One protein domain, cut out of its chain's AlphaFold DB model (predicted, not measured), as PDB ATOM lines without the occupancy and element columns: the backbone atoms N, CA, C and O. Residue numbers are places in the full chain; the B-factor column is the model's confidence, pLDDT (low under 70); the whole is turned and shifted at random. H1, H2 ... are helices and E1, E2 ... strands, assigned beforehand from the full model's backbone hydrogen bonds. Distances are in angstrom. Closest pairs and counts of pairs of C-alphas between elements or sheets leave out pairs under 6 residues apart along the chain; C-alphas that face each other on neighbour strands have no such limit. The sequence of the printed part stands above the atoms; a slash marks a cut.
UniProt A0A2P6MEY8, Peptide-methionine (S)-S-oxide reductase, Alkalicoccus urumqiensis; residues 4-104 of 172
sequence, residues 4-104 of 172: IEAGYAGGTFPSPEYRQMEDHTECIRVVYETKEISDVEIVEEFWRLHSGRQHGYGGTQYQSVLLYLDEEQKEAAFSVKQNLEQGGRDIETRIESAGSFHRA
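Overview. This is residues 4 to 104 of the 172 residues of the protein "Peptide-methionine (S)-S-oxide reductase" of Alkalicoccus urumqiensis (UniProt A0A2P6MEY8). What shape is this? Two small strand pairs, the antiparallel hairpin E1 and E2 and the parallel pair E3 and E4, come near each other at E2 and E3, and H2 packs on E3 and E4 with residues 71 to 81. H1 packs on H2 at a steep tilt, and the last stretch returns to E1, where residues 102 to 103 pair with 7 to 8. What is it made of? The printed part has 101 residues with two named helices and four named strands, in the order E1, E2, H1, E3, H2, E4; the class is mixed, helices and strands, with under half of the residues in named elements. How large is it? It is compact, with a radius of gyration of the C-alphas of 13.7 A and spans of 37 by 33 by 20 A.

Arrangement. How does the hairpin pair? E1, residues 4 to 9, is antiparallel to E2, residues 25 to 31, at 143 degrees, with N 7 and O 27 2.9 A apart, within hydrogen-bond range. What follows? H1, residues 39 to 49, touches H2, residues 71 to 86, at a steep tilt of 45 degrees, the same way; their closest C-alphas, of Val 40 and Ala 76, are 5.3 A apart. In both helices every O i to N i+4 pair is within hydrogen-bond range. Which strands does H2 join? E3, residues 65 to 68, and E4, residues 94 to 97, are parallel at 28 degrees, with N 66 and O 94 2.8 A apart, within hydrogen-bond range; with H2 they make a strand-helix-strand unit, two parallel neighbour strands with a helix between, whose crossover is right-handed. The closest C-alphas of H2 and E4, of Ala 77 and Ile 95, are 7.2 A apart.

Along the chain. Where are the anchors? E1 begins at C-alpha 4, (110.082, 83.319, 86.776), and E4 ends at C-alpha 97, (107.227, 100.551, 78.927). Which elements are longer? H2 measures 22.3 A, E2 18.8 A, H1 15.7 A and E1 14.3 A.

Size, cuts and confidence. Which links are long? E1 to E2 and H1 to E3, with 15 residues each, are long. Is it unbroken and confident? The printed part has no cut, and residues 55 to 58 are under 70 in pLDDT.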
ATOM      1  N   ILE A   4     111.474  82.855  86.786       94.19
ATOM      2  CA  ILE A   4     110.082  83.319  86.776       94.19
ATOM      3  C   ILE A   4     109.711  83.739  88.194       94.19
ATOM      4  O   ILE A   4     109.830  82.937  89.133       94.19
ATOM      5  N   GLU A   5     109.244  84.976  88.333       95.44
ATOM      6  CA  GLU A   5     108.895  85.600  89.610       95.44
ATOM      7  C   GLU A   5     107.524  86.266  89.530       95.44
ATOM      8  O   GLU A   5     107.251  87.012  88.591       95.44
ATOM      9  N   ALA A   6     106.680  86.031  90.534       97.19
ATOM     10  CA  ALA A   6     105.444  86.787  90.708       97.19
ATOM     11  C   ALA A   6     105.743  88.145  91.363       97.19
ATOM     12  O   ALA A   6     106.645  88.251  92.204       97.19
ATOM     13  N   GLY A   7     104.991  89.177  90.999       97.06
ATOM     14  CA  GLY A   7     105.174  90.525  91.522       97.06
ATOM     15  C   GLY A   7     104.083  91.498  91.109       97.06
ATOM     16  O   GLY A   7     103.046  91.108  90.580       97.06
ATOM     17  N   TYR A   8     104.358  92.773  91.351       97.12
ATOM     18  CA  TYR A   8     103.476  93.901  91.085       97.12
ATOM     19  C   TYR A   8     104.196  94.901  90.182       97.12
ATOM     20  O   TYR A   8     105.327  95.307  90.465       97.12
ATOM     21  N   ALA A   9     103.552  95.306  89.091       96.81
ATOM     22  CA  ALA A   9     104.111  96.239  88.110       96.81
ATOM     23  C   ALA A   9     102.995  97.025  87.397       96.81
ATOM     24  O   ALA A   9     101.813  96.790  87.638       96.81
ATOM     25  N   GLY A  10     103.378  97.990  86.557       93.69
ATOM     26  CA  GLY A  10     102.445  98.832  85.790       93.69
ATOM     27  C   GLY A  10     101.893 100.050  86.542       93.69
ATOM     28  O   GLY A  10     101.195 100.858  85.937       93.69
ATOM     29  N   GLY A  11     102.230 100.189  87.826       93.12
ATOM     30  CA  GLY A  11     101.938 101.352  88.659       93.12
ATOM     31  C   GLY A  11     103.184 102.173  88.996       93.12
ATOM     32  O   GLY A  11     104.293 101.908  88.518       93.12
ATOM     33  N   THR A  12     102.987 103.185  89.833       93.38
ATOM     34  CA  THR A  12     104.008 104.125  90.309       93.38
ATOM     35  C   THR A  12     104.171 104.113  91.829       93.38
ATOM     36  O   THR A  12     105.094 104.747  92.348       93.38
ATOM     37  N   PHE A  13     103.305 103.400  92.555       93.50
ATOM     38  CA  PHE A  13     103.393 103.274  94.004       93.50
ATOM     39  C   PHE A  13     104.708 102.580  94.427       93.50
ATOM     40  O   PHE A  13     105.039 101.507  93.938       93.50
ATOM     41  N   PRO A  14     105.502 103.155  95.348       90.38
ATOM     42  CA  PRO A  14     106.891 102.730  95.553       90.38
ATOM     43  C   PRO A  14     107.070 101.412  96.318       90.38
ATOM     44  O   PRO A  14     108.187 100.893  96.388       90.38
ATOM     45  N   SER A  15     106.041 100.893  96.988       92.19
ATOM     46  CA  SER A  15     106.163  99.700  97.841       92.19
ATOM     47  C   SER A  15     104.854  98.905  97.893       92.19
ATOM     48  O   SER A  15     104.252  98.817  98.961       92.19
ATOM     49  N   PRO A  16     104.390  98.360  96.754       94.19
ATOM     50  CA  PRO A  16     103.178  97.559  96.712       94.19
ATOM     51  C   PRO A  16     103.372  96.236  97.461       94.19
ATOM     52  O   PRO A  16     104.404  95.573  97.337       94.19
ATOM     53  N   GLU A  17     102.344  95.840  98.198       93.50
ATOM     54  CA  GLU A  17     102.192  94.519  98.814       93.50
ATOM     55  C   GLU A  17     100.824  93.946  98.442       93.50
ATOM     56  O   GLU A  17      99.949  94.694  98.005       93.50
ATOM     57  N   TYR A  18     100.588  92.645  98.633       91.12
ATOM     58  CA  TYR A  18      99.354  91.999  98.161       91.12
ATOM     59  C   TYR A  18      98.066  92.696  98.632       91.12
ATOM     60  O   TYR A  18      97.066  92.749  97.919       91.12
ATOM     61  N   ARG A  19      98.083  93.250  99.849       89.56
ATOM     62  CA  ARG A  19      96.934  93.950 100.449       89.56
ATOM     63  C   ARG A  19      96.865  95.436 100.098       89.56
ATOM     64  O   ARG A  19      95.849  96.062 100.387       89.56
ATOM     65  N   GLN A  20      97.920  95.984  99.502       91.25
ATOM     66  CA  GLN A  20      98.054  97.393  99.156       91.25
ATOM     67  C   GLN A  20      98.922  97.555  97.898       91.25
ATOM     68  O   GLN A  20     100.092  97.924  97.961       91.25
ATOM     69  N   MET A  21      98.337  97.259  96.738       88.31
ATOM     70  CA  MET A  21      99.008  97.411  95.439       88.31
ATOM     71  C   MET A  21      98.796  98.789  94.798       88.31
ATOM     72  O   MET A  21      99.572  99.179  93.929       88.31
ATOM     73  N   GLU A  22      97.752  99.508  95.218       91.56
ATOM     74  CA  GLU A  22      97.326 100.790  94.642       91.56
ATOM     75  C   GLU A  22      97.140 100.712  93.112       91.56
ATOM     76  O   GLU A  22      96.193 100.089  92.624       91.56
ATOM     77  N   ASP A  23      98.033 101.336  92.344       91.56
ATOM     78  CA  ASP A  23      97.980 101.428  90.885       91.56
ATOM     79  C   ASP A  23      98.733 100.299  90.161       91.56
ATOM     80  O   ASP A  23      98.709 100.240  88.932       91.56
ATOM     81  N   HIS A  24      99.366  99.377  90.893       94.44
ATOM     82  CA  HIS A  24      99.973  98.186  90.305       94.44
ATOM     83  C   HIS A  24      98.937  97.099  89.985       94.44
ATOM     84  O   HIS A  24      97.891  96.989  90.624       94.44
ATOM     85  N   THR A  25      99.286  96.228  89.038       94.62
ATOM     86  CA  THR A  25      98.587  94.967  88.749       94.62
ATOM     87  C   THR A  25      99.491  93.776  89.062       94.62
ATOM     88  O   THR A  25     100.722  93.908  89.079       94.62
ATOM     89  N   GLU A  26      98.902  92.605  89.310       95.44
ATOM     90  CA  GLU A  26      99.671  91.365  89.428       95.44
ATOM     91  C   GLU A  26     100.369  91.068  88.095       95.44
ATOM     92  O   GLU A  26      99.776  91.172  87.022       95.44
ATOM     93  N   CYS A  27     101.652  90.732  88.164       96.31
ATOM     94  CA  CYS A  27     102.518  90.510  87.015       96.31
ATOM     95  C   CYS A  27     103.448  89.323  87.262       96.31
ATOM     96  O   CYS A  27     103.797  88.994  88.399       96.31
ATOM     97  N   ILE A  28     103.923  88.731  86.169       96.50
ATOM     98  CA  ILE A  28     105.048  87.799  86.189       96.50
ATOM     99  C   ILE A  28     106.242  88.439  85.487       96.50
ATOM    100  O   ILE A  28     106.111  88.981  84.392       96.50
ATOM    101  N   ARG A  29     107.422  88.370  86.106       96.75
ATOM    102  CA  ARG A  29     108.689  88.672  85.439       96.75
ATOM    103  C   ARG A  29     109.296  87.372  84.949       96.75
ATOM    104  O   ARG A  29     109.549  86.470  85.749       96.75
ATOM    105  N   VAL A  30     109.540  87.298  83.648       95.50
ATOM    106  CA  VAL A  30     110.131  86.135  82.985       95.50
ATOM    107  C   VAL A  30     111.490  86.541  82.437       95.50
ATOM    108  O   VAL A  30     111.590  87.464  81.637       95.50
ATOM    109  N   VAL A  31     112.545  85.856  82.874       94.94
ATOM    110  CA  VAL A  31     113.900  86.038  82.347       94.94
ATOM    111  C   VAL A  31     114.248  84.812  81.519       94.94
ATOM    112  O   VAL A  31     114.164  83.681  82.004       94.94
ATOM    113  N   TYR A  32     114.654  85.015  80.273       94.25
ATOM    114  CA  TYR A  32     114.968  83.959  79.312       94.25
ATOM    115  C   TYR A  32     116.161  84.358  78.441       94.25
ATOM    116  O   TYR A  32     116.684  85.463  78.559       94.25
ATOM    117  N   GLU A  33     116.639  83.419  77.628       94.06
ATOM    118  CA  GLU A  33     117.700  83.665  76.654       94.06
ATOM    119  C   GLU A  33     117.077  83.734  75.263       94.06
ATOM    120  O   GLU A  33     116.508  82.744  74.800       94.06
ATOM    121  N   THR A  34     117.236  84.864  74.577       93.31
ATOM    122  CA  THR A  34     116.637  85.108  73.252       93.31
ATOM    123  C   THR A  34     117.150  84.166  72.160       93.31
ATOM    124  O   THR A  34     116.484  83.946  71.155       93.31
ATOM    125  N   LYS A  35     118.321  83.548  72.369       94.44
ATOM    126  CA  LYS A  35     118.867  82.497  71.492       94.44
ATOM    127  C   LYS A  35     118.103  81.165  71.572       94.44
ATOM    128  O   LYS A  35     118.310  80.313  70.716       94.44
ATOM    129  N   GLU A  36     117.319  80.952  72.632       93.25
ATOM    130  CA  GLU A  36     116.553  79.720  72.870       93.25
ATOM    131  C   GLU A  36     115.053  79.926  72.659       93.25
ATOM    132  O   GLU A  36     114.393  79.020  72.162       93.25
ATOM    133  N   ILE A  37     114.527  81.085  73.067       94.44
ATOM    134  CA  ILE A  37     113.113  81.456  72.954       94.44
ATOM    135  C   ILE A  37     113.058  82.924  72.541       94.44
ATOM    136  O   ILE A  37     113.632  83.769  73.229       94.44
ATOM    137  N   SER A  38     112.391  83.230  71.435       97.12
ATOM    138  CA  SER A  38     112.245  84.598  70.936       97.12
ATOM    139  C   SER A  38     111.222  85.414  71.735       97.12
ATOM    140  O   SER A  38     110.329  84.866  72.382       97.12
ATOM    141  N   ASP A  39     111.311  86.744  71.643       97.38
ATOM    142  CA  ASP A  39     110.320  87.643  72.253       97.38
ATOM    143  C   ASP A  39     108.916  87.393  71.690       97.38
ATOM    144  O   ASP A  39     107.940  87.392  72.432       97.38
ATOM    145  N   VAL A  40     108.818  87.095  70.390       97.94
ATOM    146  CA  VAL A  40     107.556  86.740  69.726       97.94
ATOM    147  C   VAL A  40     106.923  85.511  70.376       97.94
ATOM    148  O   VAL A  40     105.745  85.562  70.713       97.94
ATOM    149  N   GLU A  41     107.688  84.446  70.627       97.81
ATOM    150  CA  GLU A  41     107.168  83.230  71.273       97.81
ATOM    151  C   GLU A  41     106.653  83.504  72.696       97.81
ATOM    152  O   GLU A  41     105.603  82.994  73.085       97.81
ATOM    153  N   ILE A  42     107.351  84.343  73.473       97.06
ATOM    154  CA  ILE A  42     106.906  84.738  74.821       97.06
ATOM    155  C   ILE A  42     105.606  85.551  74.764       97.06
ATOM    156  O   ILE A  42     104.689  85.334  75.559       97.06
ATOM    157  N   VAL A  43     105.513  86.479  73.816       97.56
ATOM    158  CA  VAL A  43     104.339  87.333  73.610       97.56
ATOM    159  C   VAL A  43     103.135  86.521  73.105       97.56
ATOM    160  O   VAL A  43     102.004  86.739  73.544       97.56
ATOM    161  N   GLU A  44     103.347  85.564  72.203       97.50
ATOM    162  CA  GLU A  44     102.302  84.647  71.741       97.50
ATOM    163  C   GLU A  44     101.774  83.785  72.890       97.50
ATOM    164  O   GLU A  44     100.558  83.637  73.048       97.50
ATOM    165  N   GLU A  45     102.676  83.274  73.733       96.56
ATOM    166  CA  GLU A  45     102.321  82.490  74.911       96.56
ATOM    167  C   GLU A  45     101.436  83.281  75.883       96.56
ATOM    168  O   GLU A  45     100.419  82.772  76.358       96.56
ATOM    169  N   PHE A  46     101.756  84.555  76.121       96.81
ATOM    170  CA  PHE A  46     100.953  85.444  76.962       96.81
ATOM    171  C   PHE A  46      99.475  85.484  76.526       96.81
ATOM    172  O   PHE A  46      98.573  85.249  77.335       96.81
ATOM    173  N   TRP A  47      99.196  85.674  75.231       96.56
ATOM    174  CA  TRP A  47      97.820  85.662  74.713       96.56
ATOM    175  C   TRP A  47      97.244  84.266  74.463       96.56
ATOM    176  O   TRP A  47      96.047  84.160  74.163       96.56
ATOM    177  N   ARG A  48      98.044  83.202  74.568       95.31
ATOM    178  CA  ARG A  48      97.552  81.819  74.630       95.31
ATOM    179  C   ARG A  48      96.958  81.512  76.003       95.31
ATOM    180  O   ARG A  48      95.942  80.827  76.083       95.31
ATOM    181  N   LEU A  49      97.562  82.054  77.062       92.69
ATOM    182  CA  LEU A  49      97.166  81.813  78.451       92.69
ATOM    183  C   LEU A  49      95.939  82.622  78.892       92.69
ATOM    184  O   LEU A  49      95.261  82.228  79.841       92.69
ATOM    185  N   HIS A  50      95.604  83.721  78.210       90.94
ATOM    186  CA  HIS A  50      94.370  84.461  78.483       90.94
ATOM    187  C   HIS A  50      93.814  85.207  77.263       90.94
ATOM    188  O   HIS A  50      94.516  85.512  76.297       90.94
ATOM    189  N   SER A  51      92.540  85.606  77.334       89.81
ATOM    190  CA  SER A  51      91.845  86.291  76.234       89.81
ATOM    191  C   SER A  51      92.485  87.625  75.832       89.81
ATOM    192  O   SER A  51      92.444  87.975  74.654       89.81
ATOM    193  N   GLY A  52      93.104  88.335  76.781       87.56
ATOM    194  CA  GLY A  52      93.642  89.685  76.591       87.56
ATOM    195  C   GLY A  52      92.615  90.786  76.855       87.56
ATOM    196  O   GLY A  52      92.964  91.961  76.778       87.56
ATOM    197  N   ARG A  53      91.377  90.422  77.200       88.12
ATOM    198  CA  ARG A  53      90.318  91.360  77.582       88.12
ATOM    199  C   ARG A  53      90.424  91.745  79.047       88.12
ATOM    200  O   ARG A  53      90.751  90.902  79.890       88.12
ATOM    201  N   GLN A  54      90.104  92.994  79.359       82.19
ATOM    202  CA  GLN A  54      89.974  93.418  80.741       82.19
ATOM    203  C   GLN A  54      88.790  92.676  81.349       82.19
ATOM    204  O   GLN A  54      87.696  92.588  80.790       82.19
ATOM    205  N   HIS A  55      89.034  92.062  82.495       68.06
ATOM    206  CA  HIS A  55      87.969  91.405  83.222       68.06
ATOM    207  C   HIS A  55      87.219  92.518  83.955       68.06
ATOM    208  O   HIS A  55      87.855  93.385  84.544       68.06
ATOM    209  N   GLY A  56      85.884  92.518  83.931       62.78
ATOM    210  CA  GLY A  56      85.049  93.565  84.546       62.78
ATOM    211  C   GLY A  56      85.166  93.698  86.075       62.78
ATOM    212  O   GLY A  56      84.287  94.275  86.711       62.78
ATOM    213  N   TYR A  57      86.216  93.145  86.683       66.06
ATOM    214  CA  TYR A  57      86.639  93.462  88.034       66.06
ATOM    215  C   TYR A  57      87.067  94.933  88.057       66.06
ATOM    216  O   TYR A  57      88.035  95.316  87.413       66.06
ATOM    217  N   GLY A  58      86.338  95.774  88.790       61.91
ATOM    218  CA  GLY A  58      86.573  97.224  88.844       61.91
ATOM    219  C   GLY A  58      87.875  97.666  89.532       61.91
ATOM    220  O   GLY A  58      87.971  98.824  89.921       61.91
ATOM    221  N   GLY A  59      88.841  96.764  89.728       72.19
ATOM    222  CA  GLY A  59      90.125  97.025  90.378       72.19
ATOM    223  C   GLY A  59      91.308  96.899  89.415       72.19
ATOM    224  O   GLY A  59      91.220  96.262  88.368       72.19
ATOM    225  N   THR A  60      92.436  97.492  89.791       80.31
ATOM    226  CA  THR A  60      93.708  97.480  89.044       80.31
ATOM    227  C   THR A  60      94.435  96.137  89.096       80.31
ATOM    228  O   THR A  60      95.289  95.884  88.259       80.31
ATOM    229  N   GLN A  61      94.069  95.253  90.027       84.25
ATOM    230  CA  GLN A  61      94.805  94.028  90.353       84.25
ATOM    231  C   GLN A  61      94.909  92.994  89.217       84.25
ATOM    232  O   GLN A  61      95.903  92.272  89.157       84.25
ATOM    233  N   TYR A  62      93.900  92.905  88.344       86.69
ATOM    234  CA  TYR A  62      93.792  91.865  87.306       86.69
ATOM    235  C   TYR A  62      93.734  92.446  85.897       86.69
ATOM    236  O   TYR A  62      92.982  91.976  85.037       86.69
ATOM    237  N   GLN A  63      94.506  93.504  85.668       90.38
ATOM    238  CA  GLN A  63      94.566  94.118  84.358       90.38
ATOM    239  C   GLN A  63      95.454  93.316  83.411       90.38
ATOM    240  O   GLN A  63      96.541  92.865  83.762       90.38
ATOM    241  N   SER A  64      95.000  93.192  82.168       94.25
ATOM    242  CA  SER A  64      95.809  92.642  81.082       94.25
ATOM    243  C   SER A  64      96.815  93.705  80.627       94.25
ATOM    244  O   SER A  64      96.432  94.688  79.980       94.25
ATOM    245  N   VAL A  65      98.087  93.532  80.999       95.44
ATOM    246  CA  VAL A  65      99.201  94.430  80.648       95.44
ATOM    247  C   VAL A  65     100.401  93.635  80.140       95.44
ATOM    248  O   VAL A  65     100.681  92.543  80.629       95.44
ATOM    249  N   LEU A  66     101.122  94.200  79.174       97.56
ATOM    250  CA  LEU A  66     102.395  93.693  78.675       97.56
ATOM    251  C   LEU A  66     103.426  94.818  78.780       97.56
ATOM    252  O   LEU A  66     103.270  95.874  78.165       97.56
ATOM    253  N   LEU A  67     104.452  94.593  79.599       97.88
ATOM    254  CA  LEU A  67     105.443  95.600  79.970       97.88
ATOM    255  C   LEU A  67     106.783  95.306  79.286       97.88
ATOM    256  O   LEU A  67     107.444  94.333  79.644       97.88
ATOM    257  N   TYR A  68     107.175  96.129  78.311       98.06
ATOM    258  CA  TYR A  68     108.398  95.929  77.520       98.06
ATOM    259  C   TYR A  68     109.600  96.687  78.103       98.06
ATOM    260  O   TYR A  68     109.457  97.798  78.615       98.06
ATOM    261  N   LEU A  69     110.799  96.113  78.008       97.00
ATOM    262  CA  LEU A  69     112.045  96.709  78.514       97.00
ATOM    263  C   LEU A  69     112.838  97.462  77.436       97.00
ATOM    264  O   LEU A  69     113.586  98.380  77.770       97.00
ATOM    265  N   ASP A  70     112.665  97.096  76.168       97.31
ATOM    266  CA  ASP A  70     113.364  97.667  75.014       97.31
ATOM    267  C   ASP A  70     112.438  97.773  73.787       97.31
ATOM    268  O   ASP A  70     111.255  97.410  73.830       97.31
ATOM    269  N   GLU A  71     112.949  98.360  72.702       97.94
ATOM    270  CA  GLU A  71     112.163  98.551  71.479       97.94
ATOM    271  C   GLU A  71     111.961  97.234  70.715       97.94
ATOM    272  O   GLU A  71     110.899  97.066  70.117       97.94
ATOM    273  N   GLU A  72     112.886  96.266  70.786       97.19
ATOM    274  CA  GLU A  72     112.687  94.952  70.162       97.19
ATOM    275  C   GLU A  72     111.473  94.213  70.761       97.19
ATOM    276  O   GLU A  72     110.601  93.730  70.029       97.19
ATOM    277  N   GLN A  73     111.344  94.196  72.090       98.12
ATOM    278  CA  GLN A  73     110.194  93.604  72.782       98.12
ATOM    279  C   GLN A  73     108.889  94.336  72.468       98.12
ATOM    280  O   GLN A  73     107.836  93.712  72.315       98.12
ATOM    281  N   LYS A  74     108.941  95.665  72.358       98.50
ATOM    282  CA  LYS A  74     107.786  96.483  71.977       98.50
ATOM    283  C   LYS A  74     107.311  96.144  70.566       98.50
ATOM    284  O   LYS A  74     106.113  95.952  70.362       98.50
ATOM    285  N   GLU A  75     108.225  96.049  69.603       98.44
ATOM    286  CA  GLU A  75     107.903  95.664  68.227       98.44
ATOM    287  C   GLU A  75     107.285  94.263  68.169       98.44
ATOM    288  O   GLU A  75     106.241  94.082  67.534       98.44
ATOM    289  N   ALA A  76     107.854  93.293  68.893       98.25
ATOM    290  CA  ALA A  76     107.289  91.950  69.011       98.25
ATOM    291  C   ALA A  76     105.864  91.976  69.595       98.25
ATOM    292  O   ALA A  76     104.949  91.380  69.020       98.25
ATOM    293  N   ALA A  77     105.647  92.727  70.682       98.44
ATOM    294  CA  ALA A  77     104.346  92.873  71.333       98.44
ATOM    295  C   ALA A  77     103.268  93.428  70.389       98.44
ATOM    296  O   ALA A  77     102.177  92.858  70.281       98.44
ATOM    297  N   PHE A  78     103.566  94.520  69.679       98.56
ATOM    298  CA  PHE A  78     102.619  95.123  68.740       98.56
ATOM    299  C   PHE A  78     102.387  94.260  67.497       98.56
ATOM    300  O   PHE A  78     101.245  94.160  67.047       98.56
ATOM    301  N   SER A  79     103.427  93.606  66.973       98.38
ATOM    302  CA  SER A  79     103.320  92.707  65.818       98.38
ATOM    303  C   SER A  79     102.382  91.531  66.108       98.38
ATOM    304  O   SER A  79     101.423  91.291  65.369       98.38
ATOM    305  N   VAL A  80     102.584  90.839  67.235       98.44
ATOM    306  CA  VAL A  80     101.721  89.716  67.629       98.44
ATOM    307  C   VAL A  80     100.296  90.195  67.910       98.44
ATOM    308  O   VAL A  80      99.348  89.576  67.422       98.44
ATOM    309  N   LYS A  81     100.121  91.319  68.624       98.25
ATOM    310  CA  LYS A  81      98.792  91.908  68.859       98.25
ATOM    311  C   LYS A  81      98.051  92.145  67.545       98.25
ATOM    312  O   LYS A  81      96.921  91.688  67.392       98.25
ATOM    313  N   GLN A  82      98.706  92.803  66.590       98.12
ATOM    314  CA  GLN A  82      98.122  93.122  65.290       98.12
ATOM    315  C   GLN A  82      97.712  91.856  64.525       98.12
ATOM    316  O   GLN A  82      96.621  91.813  63.956       98.12
ATOM    317  N   ASN A  83      98.548  90.814  64.528       98.06
ATOM    318  CA  ASN A  83      98.239  89.544  63.866       98.06
ATOM    319  C   ASN A  83      97.013  88.858  64.488       98.06
ATOM    320  O   ASN A  83      96.140  88.364  63.773       98.06
ATOM    321  N   LEU A  84      96.914  88.856  65.819       97.56
ATOM    322  CA  LEU A  84      95.768  88.287  66.528       97.56
ATOM    323  C   LEU A  84      94.479  89.083  66.267       97.56
ATOM    324  O   LEU A  84      93.422  88.479  66.071       97.56
ATOM    325  N   GLU A  85      94.562  90.414  66.213       97.19
ATOM    326  CA  GLU A  85      93.431  91.295  65.892       97.19
ATOM    327  C   GLU A  85      92.943  91.118  64.449       97.19
ATOM    328  O   GLU A  85      91.739  91.020  64.208       97.19
ATOM    329  N   GLN A  86      93.857  90.967  63.486       97.62
ATOM    330  CA  GLN A  86      93.508  90.594  62.109       97.62
ATOM    331  C   GLN A  86      92.845  89.212  62.032       97.62
ATOM    332  O   GLN A  86      91.974  88.987  61.192       97.62
ATOM    333  N   GLY A  87      93.216  88.305  62.939       96.50
ATOM    334  CA  GLY A  87      92.564  87.011  63.141       96.50
ATOM    335  C   GLY A  87      91.195  87.082  63.831       96.50
ATOM    336  O   GLY A  87      90.585  86.043  64.072       96.50
ATOM    337  N   GLY A  88      90.701  88.282  64.157       95.81
ATOM    338  CA  GLY A  88      89.387  88.505  64.760       95.81
ATOM    339  C   GLY A  88      89.357  88.415  66.286       95.81
ATOM    340  O   GLY A  88      88.270  88.397  66.867       95.81
ATOM    341  N   ARG A  89      90.516  88.352  66.957       95.69
ATOM    342  CA  ARG A  89      90.571  88.494  68.418       95.69
ATOM    343  C   ARG A  89      90.455  89.962  68.804       95.69
ATOM    344  O   ARG A  89      91.057  90.828  68.194       95.69
ATOM    345  N   ASP A  90      89.721  90.225  69.870       94.06
ATOM    346  CA  ASP A  90      89.592  91.558  70.449       94.06
ATOM    347  C   ASP A  90      90.508  91.666  71.675       94.06
ATOM    348  O   ASP A  90      90.311  90.943  72.659       94.06
ATOM    349  N   ILE A  91      91.551  92.494  71.573       95.56
ATOM    350  CA  ILE A  91      92.645  92.576  72.546       95.56
ATOM    351  C   ILE A  91      92.675  93.954  73.211       95.56
ATOM    352  O   ILE A  91      93.147  94.948  72.656       95.56
ATOM    353  N   GLU A  92      92.293  93.979  74.485       95.19
ATOM    354  CA  GLU A  92      92.308  95.174  75.337       95.19
ATOM    355  C   GLU A  92      93.580  95.272  76.201       95.19
ATOM    356  O   GLU A  92      93.669  96.104  77.107       95.19
ATOM    357  N   THR A  93      94.572  94.408  75.953       96.19
ATOM    358  CA  THR A  93      95.872  94.448  76.631       96.19
ATOM    359  C   THR A  93      96.541  95.802  76.400       96.19
ATOM    360  O   THR A  93      96.723  96.216  75.245       96.19
ATOM    361  N   ARG A  94      96.953  96.458  77.494       95.19
ATOM    362  CA  ARG A  94      97.816  97.648  77.452       95.19
ATOM    363  C   ARG A  94      99.262  97.217  77.214       95.19
ATOM    364  O   ARG A  94      99.752  96.343  77.922       95.19
ATOM    365  N   ILE A  95      99.926  97.813  76.226       97.75
ATOM    366  CA  ILE A  95     101.348  97.582  75.933       97.75
ATOM    367  C   ILE A  95     102.100  98.853  76.320       97.75
ATOM    368  O   ILE A  95     101.882  99.901  75.714       97.75
ATOM    369  N   GLU A  96     102.942  98.772  77.345       97.06
ATOM    370  CA  GLU A  96     103.565  99.936  77.987       97.06
ATOM    371  C   GLU A  96     105.033  99.655  78.329       97.06
ATOM    372  O   GLU A  96     105.443  98.503  78.458       97.06
ATOM    373  N   SER A  97     105.843 100.707  78.471       97.25
ATOM    374  CA  SER A  97     107.227 100.551  78.927       97.25
ATOM    375  C   SER A  97     107.240 100.047  80.370       97.25
ATOM    376  O   SER A  97     106.480 100.519  81.218       97.25
ATOM    377  N   ALA A  98     108.111  99.086  80.652       95.25
ATOM    378  CA  ALA A  98     108.306  98.554  81.983       95.25
ATOM    379  C   ALA A  98     108.836  99.648  82.921       95.25
ATOM    380  O   ALA A  98     109.934 100.176  82.749       95.25
ATOM    381  N   GLY A  99     108.034  99.971  83.936       92.56
ATOM    382  CA  GLY A  99     108.462 100.744  85.095       92.56
ATOM    383  C   GLY A  99     109.149  99.861  86.140       92.56
ATOM    384  O   GLY A  99     109.858  98.904  85.827       92.56
ATOM    385  N   SER A 100     108.907 100.164  87.414       94.69
ATOM    386  CA  SER A 100     109.421  99.348  88.517       94.69
ATOM    387  C   SER A 100     108.674  98.015  88.620       94.69
ATOM    388  O   SER A 100     107.448  97.960  88.508       94.69
ATOM    389  N   PHE A 101     109.420  96.940  88.882       96.81
ATOM    390  CA  PHE A 101     108.872  95.631  89.236       96.81
ATOM    391  C   PHE A 101     109.149  95.343  90.709       96.81
ATOM    392  O   PHE A 101     110.309  95.293  91.132       96.81
ATOM    393  N   HIS A 102     108.089  95.100  91.472       96.88
ATOM    394  CA  HIS A 102     108.167  94.762  92.886       96.88
ATOM    395  C   HIS A 102     107.860  93.281  93.059       96.88
ATOM    396  O   HIS A 102     106.751  92.829  92.792       96.88
ATOM    397  N   ARG A 103     108.859  92.505  93.480       96.19
ATOM    398  CA  ARG A 103     108.689  91.070  93.721       96.19
ATOM    399  C   ARG A 103     107.667  90.852  94.840       96.19
ATOM    400  O   ARG A 103     107.816  91.423  95.917       96.19
ATOM    401  N   ALA A 104     106.686  89.990  94.589       96.44
ATOM    402  CA  ALA A 104     105.680  89.626  95.577       96.44
ATOM    403  C   ALA A 104     106.292  88.796  96.714       96.44
ATOM    404  O   ALA A 104     107.376  88.209  96.588       96.44
TER     405      ALA A 104